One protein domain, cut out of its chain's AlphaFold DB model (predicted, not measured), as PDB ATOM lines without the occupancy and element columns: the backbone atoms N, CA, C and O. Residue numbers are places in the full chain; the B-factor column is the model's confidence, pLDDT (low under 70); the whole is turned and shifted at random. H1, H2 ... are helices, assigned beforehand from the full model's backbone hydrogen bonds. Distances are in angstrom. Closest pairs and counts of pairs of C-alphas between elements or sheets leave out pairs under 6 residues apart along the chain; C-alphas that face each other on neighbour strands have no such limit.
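Overview. This is residues 36 to 125 of the 522 residues of a protein of Jejuia pallidilutea (UniProt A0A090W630). One long helix, H5, makes the spine; H4 packs across its first part, H1 sits at its far end with H2 near, and long loops with short H3 lie to one side. The 90 printed residues include five named helices, H1 to H5 in order, and no named strand: all helix, with 43 residues, under half, in them. The whole is compact, radius of gyration of the C-alphas 13.3 A, spanning 41 by 27 by 25 A.

Arrangement. H5, residues 104 to 123, touches H4, residues 88 to 96, with residues 106 to 113 alone, at a steep tilt of 58 degrees, opposite ways; the closest C-alphas, of Ala 94 and Asp 106, are 5.2 A apart. H1, residues 36 to 40, touches H5 at residues 122 to 123 alone; the closest C-alphas, of Gln 39 and Phe 123, are 5.9 A apart. H2, residues 42 to 45, and H3, residues 59 to 63, are close to H5 but not clearly touching; their closest C-alphas are Pro 42 to Phe 123, 5.1 A, and Gly 59 to Phe 105, 6.9 A. Every O i to N i+4 pair is within hydrogen-bond range in H1, H3, H4 and H5; H2 is too short for one.

Along the chain. H5 is 28.7 A long, ending at C-alpha 123 (-43.540, -24.629, 15.156); H4 is 12.4 A. H1 begins at C-alpha 36 (-36.103, -23.302, 7.921).

Size, cuts and confidence. The printed part has no cut. The links H2 to H3 and H3 to H4 are long. Residues 99 to 100 are under pLDDT 70.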
ATOM      1  N   LEU A  36     -36.507 -21.899   7.798       90.75
ATOM      2  CA  LEU A  36     -36.103 -23.302   7.921       90.75
ATOM      3  C   LEU A  36     -35.553 -23.612   9.316       90.75
ATOM      4  O   LEU A  36     -35.880 -24.652   9.877       90.75
ATOM      5  N   ALA A  37     -34.772 -22.705   9.905       90.88
ATOM      6  CA  ALA A  37     -34.235 -22.889  11.250       90.88
ATOM      7  C   ALA A  37     -35.349 -22.981  12.308       90.88
ATOM      8  O   ALA A  37     -35.254 -23.813  13.207       90.88
ATOM      9  N   MET A  38     -36.425 -22.197  12.164       91.62
ATOM     10  CA  MET A  38     -37.605 -22.274  13.038       91.62
ATOM     11  C   MET A  38     -38.316 -23.629  12.969       91.62
ATOM     12  O   MET A  38     -38.818 -24.096  13.985       91.62
ATOM     13  N   GLN A  39     -38.343 -24.267  11.797       89.50
ATOM     14  CA  GLN A  39     -38.909 -25.611  11.638       89.50
ATOM     15  C   GLN A  39     -37.963 -26.703  12.139       89.50
ATOM     16  O   GLN A  39     -38.418 -27.707  12.673       89.50
ATOM     17  N   SER A  40     -36.654 -26.498  11.988       90.31
ATOM     18  CA  SER A  40     -35.633 -27.454  12.424       90.31
ATOM     19  C   SER A  40     -35.495 -27.512  13.947       90.31
ATOM     20  O   SER A  40     -35.249 -28.582  14.499       90.31
ATOM     21  N   ALA A  41     -35.631 -26.371  14.632       90.88
ATOM     22  CA  ALA A  41     -35.414 -26.252  16.076       90.88
ATOM     23  C   ALA A  41     -36.490 -25.387  16.773       90.88
ATOM     24  O   ALA A  41     -36.165 -24.362  17.388       90.88
ATOM     25  N   PRO A  42     -37.782 -25.767  16.706       90.38
ATOM     26  CA  PRO A  42     -38.880 -24.970  17.265       90.38
ATOM     27  C   PRO A  42     -38.734 -24.739  18.777       90.38
ATOM     28  O   PRO A  42     -39.033 -23.658  19.283       90.38
ATOM     29  N   ASN A  43     -38.174 -25.719  19.490       89.25
ATOM     30  CA  ASN A  43     -37.892 -25.673  20.924       89.25
ATOM     31  C   ASN A  43     -36.920 -24.554  21.339       89.25
ATOM     32  O   ASN A  43     -36.990 -24.095  22.476       89.25
ATOM     33  N   ILE A  44     -36.027 -24.121  20.443       90.06
ATOM     34  CA  ILE A  44     -35.108 -22.997  20.678       90.06
ATOM     35  C   ILE A  44     -35.760 -21.695  20.209       90.06
ATOM     36  O   ILE A  44     -35.768 -20.696  20.926       90.06
ATOM     37  N   TRP A  45     -36.338 -21.711  19.007       91.19
ATOM     38  CA  TRP A  45     -36.875 -20.511  18.366       91.19
ATOM     39  C   TRP A  45     -38.093 -19.914  19.074       91.19
ATOM     40  O   TRP A  45     -38.333 -18.718  18.919       91.19
ATOM     41  N   GLN A  46     -38.808 -20.681  19.899       91.62
ATOM     42  CA  GLN A  46     -39.882 -20.148  20.744       91.62
ATOM     43  C   GLN A  46     -39.407 -19.079  21.748       91.62
ATOM     44  O   GLN A  46     -40.188 -18.203  22.112       91.62
ATOM     45  N   TYR A  47     -38.130 -19.102  22.145       90.19
ATOM     46  CA  TYR A  47     -37.533 -18.125  23.066       90.19
ATOM     47  C   TYR A  47     -36.896 -16.929  22.347       90.19
ATOM     48  O   TYR A  47     -36.526 -15.941  22.976       90.19
ATOM     49  N   VAL A  48     -36.773 -16.990  21.021       89.75
ATOM     50  CA  VAL A  48     -36.157 -15.927  20.228       89.75
ATOM     51  C   VAL A  48     -37.190 -14.823  19.960       89.75
ATOM     52  O   VAL A  48     -38.279 -15.120  19.462       89.75
ATOM     53  N   PRO A  49     -36.879 -13.539  20.224       89.00
ATOM     54  CA  PRO A  49     -37.800 -12.441  19.944       89.00
ATOM     55  C   PRO A  49     -38.084 -12.282  18.444       89.00
ATOM     56  O   PRO A  49     -37.196 -11.933  17.660       89.00
ATOM     57  N   LEU A  50     -39.335 -12.509  18.044       88.12
ATOM     58  CA  LEU A  50     -39.772 -12.549  16.641       88.12
ATOM     59  C   LEU A  50     -41.051 -11.763  16.372       88.12
ATOM     60  O   LEU A  50     -41.234 -11.250  15.266       88.12
ATOM     61  N   ILE A  51     -41.937 -11.678  17.360       88.56
ATOM     62  CA  ILE A  51     -43.260 -11.086  17.204       88.56
ATOM     63  C   ILE A  51     -43.138  -9.592  17.441       88.56
ATOM     64  O   ILE A  51     -42.814  -9.156  18.542       88.56
ATOM     65  N   LYS A  52     -43.398  -8.787  16.410       86.94
ATOM     66  CA  LYS A  52     -43.485  -7.336  16.576       86.94
ATOM     67  C   LYS A  52     -44.664  -6.987  17.480       86.94
ATOM     68  O   LYS A  52     -45.763  -7.484  17.265       86.94
ATOM     69  N   VAL A  53     -44.427  -6.093  18.432       87.06
ATOM     70  CA  VAL A  53     -45.451  -5.486  19.286       87.06
ATOM     71  C   VAL A  53     -45.250  -3.972  19.331       87.06
ATOM     72  O   VAL A  53     -44.128  -3.471  19.173       87.06
ATOM     73  N   ASP A  54     -46.340  -3.234  19.516       83.94
ATOM     74  CA  ASP A  54     -46.322  -1.810  19.846       83.94
ATOM     75  C   ASP A  54     -46.706  -1.609  21.326       83.94
ATOM     76  O   ASP A  54     -47.896  -1.636  21.653       83.94
ATOM     77  N   PRO A  55     -45.729  -1.389  22.234       80.94
ATOM     78  CA  PRO A  55     -46.008  -1.239  23.662       80.94
ATOM     79  C   PRO A  55     -46.953  -0.069  23.966       80.94
ATOM     80  O   PRO A  55     -47.742  -0.143  24.899       80.94
ATOM     81  N   LYS A  56     -46.924   1.003  23.157       81.75
ATOM     82  CA  LYS A  56     -47.786   2.177  23.377       81.75
ATOM     83  C   LYS A  56     -49.249   1.872  23.084       81.75
ATOM     84  O   LYS A  56     -50.129   2.450  23.712       81.75
ATOM     85  N   LYS A  57     -49.507   0.995  22.111       80.69
ATOM     86  CA  LYS A  57     -50.864   0.575  21.740       80.69
ATOM     87  C   LYS A  57     -51.359  -0.594  22.582       80.69
ATOM     88  O   LYS A  57     -52.554  -0.700  22.805       80.69
ATOM     89  N   GLY A  58     -50.442  -1.430  23.063       75.19
ATOM     90  CA  GLY A  58     -50.708  -2.609  23.881       75.19
ATOM     91  C   GLY A  58     -51.031  -2.375  25.351       75.19
ATOM     92  O   GLY A  58     -51.262  -3.343  26.070       75.19
ATOM     93  N   GLY A  59     -51.020  -1.124  25.814       80.00
ATOM     94  CA  GLY A  59     -51.333  -0.784  27.201       80.00
ATOM     95  C   GLY A  59     -50.446  -1.504  28.228       80.00
ATOM     96  O   GLY A  59     -49.285  -1.832  27.968       80.00
ATOM     97  N   GLU A  60     -51.004  -1.752  29.412       78.06
ATOM     98  CA  GLU A  60     -50.297  -2.408  30.524       78.06
ATOM     99  C   GLU A  60     -49.921  -3.862  30.211       78.06
ATOM    100  O   GLU A  60     -48.850  -4.319  30.604       78.06
ATOM    101  N   LEU A  61     -50.743  -4.561  29.418       79.88
ATOM    102  CA  LEU A  61     -50.535  -5.966  29.062       79.88
ATOM    103  C   LEU A  61     -49.189  -6.191  28.361       79.88
ATOM    104  O   LEU A  61     -48.469  -7.127  28.692       79.88
ATOM    105  N   PHE A  62     -48.824  -5.316  27.418       81.62
ATOM    106  CA  PHE A  62     -47.530  -5.413  26.730       81.62
ATOM    107  C   PHE A  62     -46.401  -4.719  27.483       81.62
ATOM    108  O   PHE A  62     -45.240  -5.031  27.242       81.62
ATOM    109  N   SER A  63     -46.715  -3.811  28.408       74.50
ATOM    110  CA  SER A  63     -45.701  -3.172  29.256       74.50
ATOM    111  C   SER A  63     -45.033  -4.166  30.211       74.50
ATOM    112  O   SER A  63     -43.881  -3.966  30.583       74.50
ATOM    113  N   ASN A  64     -45.728  -5.255  30.552       76.75
ATOM    114  CA  ASN A  64     -45.210  -6.329  31.400       76.75
ATOM    115  C   ASN A  64     -44.376  -7.377  30.639       76.75
ATOM    116  O   ASN A  64     -43.810  -8.266  31.272       76.75
ATOM    117  N   LEU A  65     -44.298  -7.300  29.305       83.56
ATOM    118  CA  LEU A  65     -43.537  -8.249  28.488       83.56
ATOM    119  C   LEU A  65     -42.068  -7.824  28.370       83.56
ATOM    120  O   LEU A  65     -41.754  -6.635  28.268       83.56
ATOM    121  N   SER A  66     -41.161  -8.798  28.270       81.44
ATOM    122  CA  SER A  66     -39.746  -8.552  27.969       81.44
ATOM    123  C   SER A  66     -39.553  -8.161  26.497       81.44
ATOM    124  O   SER A  66     -39.209  -8.977  25.638       81.44
ATOM    125  N   ILE A  67     -39.801  -6.890  26.179       81.31
ATOM    126  CA  ILE A  67     -39.694  -6.351  24.819       81.31
ATOM    127  C   ILE A  67     -38.251  -5.919  24.531       81.31
ATOM    128  O   ILE A  67     -37.678  -5.096  25.242       81.31
ATOM    129  N   ASN A  68     -37.664  -6.420  23.441       80.31
ATOM    130  CA  ASN A  68     -36.320  -5.995  23.036       80.31
ATOM    131  C   ASN A  68     -36.294  -4.576  22.425       80.31
ATOM    132  O   ASN A  68     -37.325  -4.018  22.058       80.31
ATOM    133  N   GLU A  69     -35.102  -4.008  22.209       70.75
ATOM    134  CA  GLU A  69     -34.922  -2.660  21.623       70.75
ATOM    135  C   GLU A  69     -35.609  -2.469  20.254       70.75
ATOM    136  O   GLU A  69     -35.949  -1.357  19.854       70.75
ATOM    137  N   ASN A  70     -35.843  -3.560  19.518       72.81
ATOM    138  CA  ASN A  70     -36.534  -3.542  18.230       72.81
ATOM    139  C   ASN A  70     -38.062  -3.671  18.361       72.81
ATOM    140  O   ASN A  70     -38.757  -3.723  17.340       72.81
ATOM    141  N   GLY A  71     -38.600  -3.710  19.579       82.00
ATOM    142  CA  GLY A  71     -40.015  -3.902  19.873       82.00
ATOM    143  C   GLY A  71     -40.524  -5.299  19.516       82.00
ATOM    144  O   GLY A  71     -41.617  -5.400  18.963       82.00
ATOM    145  N   LEU A  72     -39.706  -6.337  19.697       86.62
ATOM    146  CA  LEU A  72     -40.058  -7.736  19.442       86.62
ATOM    147  C   LEU A  72     -40.172  -8.503  20.766       86.62
ATOM    148  O   LEU A  72     -39.358  -8.282  21.663       86.62
ATOM    149  N   VAL A  73     -41.116  -9.442  20.831       90.81
ATOM    150  CA  VAL A  73     -41.282 -10.417  21.923       90.81
ATOM    151  C   VAL A  73     -41.092 -11.840  21.409       90.81
ATOM    152  O   VAL A  73     -41.243 -12.109  20.208       90.81
ATOM    153  N   SER A  74     -40.699 -12.745  22.301       91.38
ATOM    154  CA  SER A  74     -40.609 -14.173  21.997       91.38
ATOM    155  C   SER A  74     -41.998 -14.815  22.015       91.38
ATOM    156  O   SER A  74     -42.966 -14.241  22.513       91.38
ATOM    157  N   PHE A  75     -42.108 -16.007  21.432       90.56
ATOM    158  CA  PHE A  75     -43.353 -16.771  21.457       90.56
ATOM    159  C   PHE A  75     -43.686 -17.235  22.882       90.56
ATOM    160  O   PHE A  75     -44.840 -17.170  23.292       90.56
ATOM    161  N   SER A  76     -42.666 -17.641  23.644       89.38
ATOM    162  CA  SER A  76     -42.812 -18.087  25.032       89.38
ATOM    163  C   SER A  76     -43.309 -16.985  25.968       89.38
ATOM    164  O   SER A  76     -44.019 -17.290  26.911       89.38
ATOM    165  N   GLU A  77     -42.971 -15.717  25.710       89.69
ATOM    166  CA  GLU A  77     -43.403 -14.590  26.554       89.69
ATOM    167  C   GLU A  77     -44.923 -14.356  26.496       89.69
ATOM    168  O   GLU A  77     -45.496 -13.725  27.378       89.69
ATOM    169  N   LEU A  78     -45.587 -14.849  25.445       89.19
ATOM    170  CA  LEU A  78     -47.041 -14.768  25.284       89.19
ATOM    171  C   LEU A  78     -47.774 -15.992  25.857       89.19
ATOM    172  O   LEU A  78     -48.990 -16.112  25.691       89.19
ATOM    173  N   LEU A  79     -47.045 -16.898  26.510       88.88
ATOM    174  CA  LEU A  79     -47.580 -18.065  27.196       88.88
ATOM    175  C   LEU A  79     -47.363 -17.927  28.705       88.88
ATOM    176  O   LEU A  79     -46.283 -17.565  29.167       88.88
ATOM    177  N   GLU A  80     -48.391 -18.253  29.481       84.62
ATOM    178  CA  GLU A  80     -48.288 -18.389  30.933       84.62
ATOM    179  C   GLU A  80     -47.473 -19.640  31.314       84.62
ATOM    180  O   GLU A  80     -47.199 -20.509  30.481       84.62
ATOM    181  N   LYS A  81     -47.095 -19.764  32.594       76.25
ATOM    182  CA  LYS A  81     -46.284 -20.896  33.088       76.25
ATOM    183  C   LYS A  81     -46.977 -22.247  32.893       76.25
ATOM    184  O   LYS A  81     -46.301 -23.257  32.715       76.25
ATOM    185  N   GLU A  82     -48.306 -22.258  32.891       75.12
ATOM    186  CA  GLU A  82     -49.159 -23.420  32.641       75.12
ATOM    187  C   GLU A  82     -49.391 -23.690  31.139       75.12
ATOM    188  O   GLU A  82     -50.046 -24.667  30.781       75.12
ATOM    189  N   GLY A  83     -48.864 -22.842  30.243       76.69
ATOM    190  CA  GLY A  83     -49.047 -22.936  28.792       76.69
ATOM    191  C   GLY A  83     -50.326 -22.280  28.261       76.69
ATOM    192  O   GLY A  83     -50.622 -22.413  27.072       76.69
ATOM    193  N   LYS A  84     -51.085 -21.565  29.108       86.00
ATOM    194  CA  LYS A  84     -52.255 -20.776  28.689       86.00
ATOM    195  C   LYS A  84     -51.807 -19.580  27.843       86.00
ATOM    196  O   LYS A  84     -50.815 -18.926  28.160       86.00
ATOM    197  N   TYR A  85     -52.534 -19.290  26.765       89.38
ATOM    198  CA  TYR A  85     -52.251 -18.138  25.914       89.38
ATOM    199  C   TYR A  85     -52.688 -16.832  26.590       89.38
ATOM    200  O   TYR A  85     -53.862 -16.659  26.909       89.38
ATOM    201  N   LEU A  86     -51.747 -15.898  26.772       87.19
ATOM    202  CA  LEU A  86     -51.959 -14.662  27.535       87.19
ATOM    203  C   LEU A  86     -53.047 -13.759  26.932       87.19
ATOM    204  O   LEU A  86     -53.730 -13.037  27.655       87.19
ATOM    205  N   LEU A  87     -53.190 -13.756  25.602       88.25
ATOM    206  CA  LEU A  87     -54.101 -12.833  24.917       88.25
ATOM    207  C   LEU A  87     -55.487 -13.428  24.662       88.25
ATOM    208  O   LEU A  87     -56.326 -12.712  24.131       88.25
ATOM    209  N   ASP A  88     -55.745 -14.681  25.037       87.81
ATOM    210  CA  ASP A  88     -56.941 -15.435  24.632       87.81
ATOM    211  C   ASP A  88     -58.256 -14.691  24.940       87.81
ATOM    212  O   ASP A  88     -59.006 -14.317  24.037       87.81
ATOM    213  N   GLU A  89     -58.474 -14.333  26.209       88.44
ATOM    214  CA  GLU A  89     -59.684 -13.622  26.654       88.44
ATOM    215  C   GLU A  89     -59.801 -12.221  26.028       88.44
ATOM    216  O   GLU A  89     -60.893 -11.743  25.699       88.44
ATOM    217  N   VAL A  90     -58.670 -11.538  25.836       89.94
ATOM    218  CA  VAL A  90     -58.631 -10.183  25.270       89.94
ATOM    219  C   VAL A  90     -58.920 -10.213  23.766       89.94
ATOM    220  O   VAL A  90     -59.656  -9.363  23.264       89.94
ATOM    221  N   VAL A  91     -58.391 -11.211  23.056       89.69
ATOM    222  CA  VAL A  91     -58.643 -11.488  21.638       89.69
ATOM    223  C   VAL A  91     -60.106 -11.847  21.427       89.69
ATOM    224  O   VAL A  91     -60.738 -11.304  20.520       89.69
ATOM    225  N   GLU A  92     -60.679 -12.702  22.275       89.25
ATOM    226  CA  GLU A  92     -62.092 -13.069  22.194       89.25
ATOM    227  C   GLU A  92     -62.991 -11.834  22.367       89.25
ATOM    228  O   GLU A  92     -63.889 -11.580  21.559       89.25
ATOM    229  N   ASN A  93     -62.701 -10.997  23.367       89.31
ATOM    230  CA  ASN A  93     -63.423  -9.747  23.596       89.31
ATOM    231  C   ASN A  93     -63.241  -8.739  22.448       89.31
ATOM    232  O   ASN A  93     -64.201  -8.069  22.062       89.31
ATOM    233  N   ALA A  94     -62.048  -8.644  21.859       87.06
ATOM    234  CA  ALA A  94     -61.791  -7.802  20.693       87.06
ATOM    235  C   ALA A  94     -62.522  -8.307  19.435       87.06
ATOM    236  O   ALA A  94     -63.021  -7.501  18.644       87.06
ATOM    237  N   ASN A  95     -62.633  -9.626  19.259       84.12
ATOM    238  CA  ASN A  95     -63.358 -10.245  18.150       84.12
ATOM    239  C   ASN A  95     -64.878 -10.089  18.274       84.12
ATOM    240  O   ASN A  95     -65.543  -9.945  17.249       84.12
ATOM    241  N   LYS A  96     -65.419 -10.029  19.500       88.06
ATOM    242  CA  LYS A  96     -66.833  -9.696  19.762       88.06
ATOM    243  C   LYS A  96     -67.191  -8.256  19.372       88.06
ATOM    244  O   LYS A  96     -68.355  -7.976  19.092       88.06
ATOM    245  N   LYS A  97     -66.211  -7.344  19.337       82.31
ATOM    246  CA  LYS A  97     -66.399  -5.963  18.869       82.31
ATOM    247  C   LYS A  97     -66.372  -5.894  17.345       82.31
ATOM    248  O   LYS A  97     -65.506  -6.488  16.688       82.31
ATOM    249  N   LYS A  98     -67.241  -5.050  16.798       71.00
ATOM    250  CA  LYS A  98     -67.213  -4.647  15.388       71.00
ATOM    251  C   LYS A  98     -65.891  -3.942  15.055       71.00
ATOM    252  O   LYS A  98     -65.508  -3.070  15.835       71.00
ATOM    253  N   PRO A  99     -65.169  -4.228  13.948       68.81
ATOM    254  CA  PRO A  99     -63.926  -3.517  13.629       68.81
ATOM    255  C   PRO A  99     -63.948  -1.980  13.683       68.81
ATOM    256  O   PRO A  99     -62.917  -1.397  14.019       68.81
ATOM    257  N   ALA A 100     -65.093  -1.329  13.454       63.56
ATOM    258  CA  ALA A 100     -65.242   0.123  13.633       63.56
ATOM    259  C   ALA A 100     -65.211   0.578  15.109       63.56
ATOM    260  O   ALA A 100     -64.800   1.695  15.407       63.56
ATOM    261  N   GLU A 101     -65.627  -0.292  16.030       73.25
ATOM    262  CA  GLU A 101     -65.686  -0.064  17.481       73.25
ATOM    263  C   GLU A 101     -64.409  -0.543  18.196       73.25
ATOM    264  O   GLU A 101     -64.245  -0.344  19.400       73.25
ATOM    265  N   ARG A 102     -63.480  -1.177  17.466       78.50
ATOM    266  CA  ARG A 102     -62.201  -1.644  18.013       78.50
ATOM    267  C   ARG A 102     -61.285  -0.461  18.317       78.50
ATOM    268  O   ARG A 102     -60.924   0.319  17.431       78.50
ATOM    269  N   SER A 103     -60.852  -0.378  19.570       83.00
ATOM    270  CA  SER A 103     -59.823   0.562  20.016       83.00
ATOM    271  C   SER A 103     -58.463   0.257  19.369       83.00
ATOM    272  O   SER A 103     -58.250  -0.807  18.783       83.00
ATOM    273  N   GLU A 104     -57.506   1.183  19.471       80.06
ATOM    274  CA  GLU A 104     -56.129   0.918  19.019       80.06
ATOM    275  C   GLU A 104     -55.485  -0.259  19.767       80.06
ATOM    276  O   GLU A 104     -54.682  -0.976  19.171       80.06
ATOM    277  N   PHE A 105     -55.890  -0.495  21.018       85.19
ATOM    278  CA  PHE A 105     -55.498  -1.665  21.797       85.19
ATOM    279  C   PHE A 105     -56.059  -2.958  21.200       85.19
ATOM    280  O   PHE A 105     -55.291  -3.862  20.884       85.19
ATOM    281  N   ASP A 106     -57.370  -3.011  20.937       83.38
ATOM    282  CA  ASP A 106     -58.020  -4.188  20.338       83.38
ATOM    283  C   ASP A 106     -57.365  -4.565  18.999       83.38
ATOM    284  O   ASP A 106     -57.117  -5.734  18.710       83.38
ATOM    285  N   LYS A 107     -57.037  -3.564  18.170       81.19
ATOM    286  CA  LYS A 107     -56.373  -3.788  16.877       81.19
ATOM    287  C   LYS A 107     -54.954  -4.316  17.028       81.19
ATOM    288  O   LYS A 107     -54.527  -5.109  16.192       81.19
ATOM    289  N   GLU A 108     -54.200  -3.838  18.014       84.88
ATOM    290  CA  GLU A 108     -52.840  -4.322  18.227       84.88
ATOM    291  C   GLU A 108     -52.855  -5.748  18.789       84.88
ATOM    292  O   GLU A 108     -52.129  -6.591  18.272       84.88
ATOM    293  N   VAL A 109     -53.736  -6.056  19.747       88.88
ATOM    294  CA  VAL A 109     -53.909  -7.414  20.290       88.88
ATOM    295  C   VAL A 109     -54.221  -8.420  19.183       88.88
ATOM    296  O   VAL A 109     -53.528  -9.426  19.069       88.88
ATOM    297  N   LEU A 110     -55.172  -8.113  18.295       85.06
ATOM    298  CA  LEU A 110     -55.508  -8.989  17.166       85.06
ATOM    299  C   LEU A 110     -54.345  -9.178  16.177       85.06
ATOM    300  O   LEU A 110     -54.178 -10.256  15.614       85.06
ATOM    301  N   LYS A 111     -53.508  -8.154  15.964       84.75
ATOM    302  CA  LYS A 111     -52.302  -8.289  15.125       84.75
ATOM    303  C   LYS A 111     -51.250  -9.180  15.774       84.75
ATOM    304  O   LYS A 111     -50.548  -9.906  15.072       84.75
ATOM    305  N   VAL A 112     -51.087  -9.080  17.090       88.69
ATOM    306  CA  VAL A 112     -50.156  -9.925  17.843       88.69
ATOM    307  C   VAL A 112     -50.654 -11.369  17.860       88.69
ATOM    308  O   VAL A 112     -49.851 -12.266  17.618       88.69
ATOM    309  N   ASP A 113     -51.959 -11.585  18.023       90.00
ATOM    310  CA  ASP A 113     -52.610 -12.894  17.895       90.00
ATOM    311  C   ASP A 113     -52.421 -13.515  16.511       90.00
ATOM    312  O   ASP A 113     -51.975 -14.655  16.389       90.00
ATOM    313  N   GLU A 114     -52.630 -12.748  15.441       86.69
ATOM    314  CA  GLU A 114     -52.368 -13.223  14.083       86.69
ATOM    315  C   GLU A 114     -50.903 -13.677  13.916       86.69
ATOM    316  O   GLU A 114     -50.631 -14.754  13.378       86.69
ATOM    317  N   ARG A 115     -49.942 -12.882  14.407       88.44
ATOM    318  CA  ARG A 115     -48.506 -13.220  14.370       88.44
ATOM    319  C   ARG A 115     -48.186 -14.457  15.214       88.44
ATOM    320  O   ARG A 115     -47.391 -15.291  14.779       88.44
ATOM    321  N   PHE A 116     -48.801 -14.579  16.388       91.31
ATOM    322  CA  PHE A 116     -48.656 -15.722  17.282       91.31
ATOM    323  C   PHE A 116     -49.163 -17.006  16.617       91.31
ATOM    324  O   PHE A 116     -48.412 -17.974  16.514       91.31
ATOM    325  N   ASN A 117     -50.374 -16.989  16.059       89.75
ATOM    326  CA  ASN A 117     -50.971 -18.130  15.362       89.75
ATOM    327  C   ASN A 117     -50.156 -18.565  14.135       89.75
ATOM    328  O   ASN A 117     -50.028 -19.758  13.844       89.75
ATOM    329  N   ILE A 118     -49.556 -17.617  13.413       88.31
ATOM    330  CA  ILE A 118     -48.647 -17.925  12.301       88.31
ATOM    331  C   ILE A 118     -47.399 -18.664  12.796       88.31
ATOM    332  O   ILE A 118     -47.026 -19.680  12.208       88.31
ATOM    333  N   LEU A 119     -46.769 -18.193  13.877       90.06
ATOM    334  CA  LEU A 119     -45.612 -18.869  14.473       90.06
ATOM    335  C   LEU A 119     -45.972 -20.237  15.041       90.06
ATOM    336  O   LEU A 119     -45.244 -21.194  14.793       90.06
ATOM    337  N   TYR A 120     -47.115 -20.344  15.718       90.75
ATOM    338  CA  TYR A 120     -47.625 -21.614  16.220       90.75
ATOM    339  C   TYR A 120     -47.741 -22.640  15.089       90.75
ATOM    340  O   TYR A 120     -47.226 -23.746  15.210       90.75
ATOM    341  N   ASN A 121     -48.312 -22.262  13.940       90.00
ATOM    342  CA  ASN A 121     -48.408 -23.157  12.783       90.00
ATOM    343  C   ASN A 121     -47.045 -23.556  12.197       90.00
ATOM    344  O   ASN A 121     -46.918 -24.657  11.654       90.00
ATOM    345  N   VAL A 122     -46.029 -22.690  12.275       90.75
ATOM    346  CA  VAL A 122     -44.660 -23.030  11.851       90.75
ATOM    347  C   VAL A 122     -44.018 -24.013  12.822       90.75
ATOM    348  O   VAL A 122     -43.492 -25.030  12.377       90.75
ATOM    349  N   PHE A 123     -44.102 -23.752  14.128       90.31
ATOM    350  CA  PHE A 123     -43.540 -24.629  15.156       90.31
ATOM    351  C   PHE A 123     -44.253 -25.980  15.229       90.31
ATOM    352  O   PHE A 123     -43.605 -27.004  15.420       90.31
ATOM    353  N   ALA A 124     -45.566 -25.998  14.996       89.00
ATOM    354  CA  ALA A 124     -46.361 -27.214  14.896       89.00
ATOM    355  C   ALA A 124     -46.144 -27.974  13.577       89.00
ATOM    356  O   ALA A 124     -46.716 -29.042  13.407       89.00
ATOM    357  N   GLY A 125     -45.376 -27.438  12.619       86.19
ATOM    358  CA  GLY A 125     -45.089 -28.104  11.344       86.19
ATOM    359  C   GLY A 125     -46.213 -28.054  10.299       86.19
ATOM    360  O   GLY A 125     -46.066 -28.624   9.220       86.19
TER     361      GLY A 125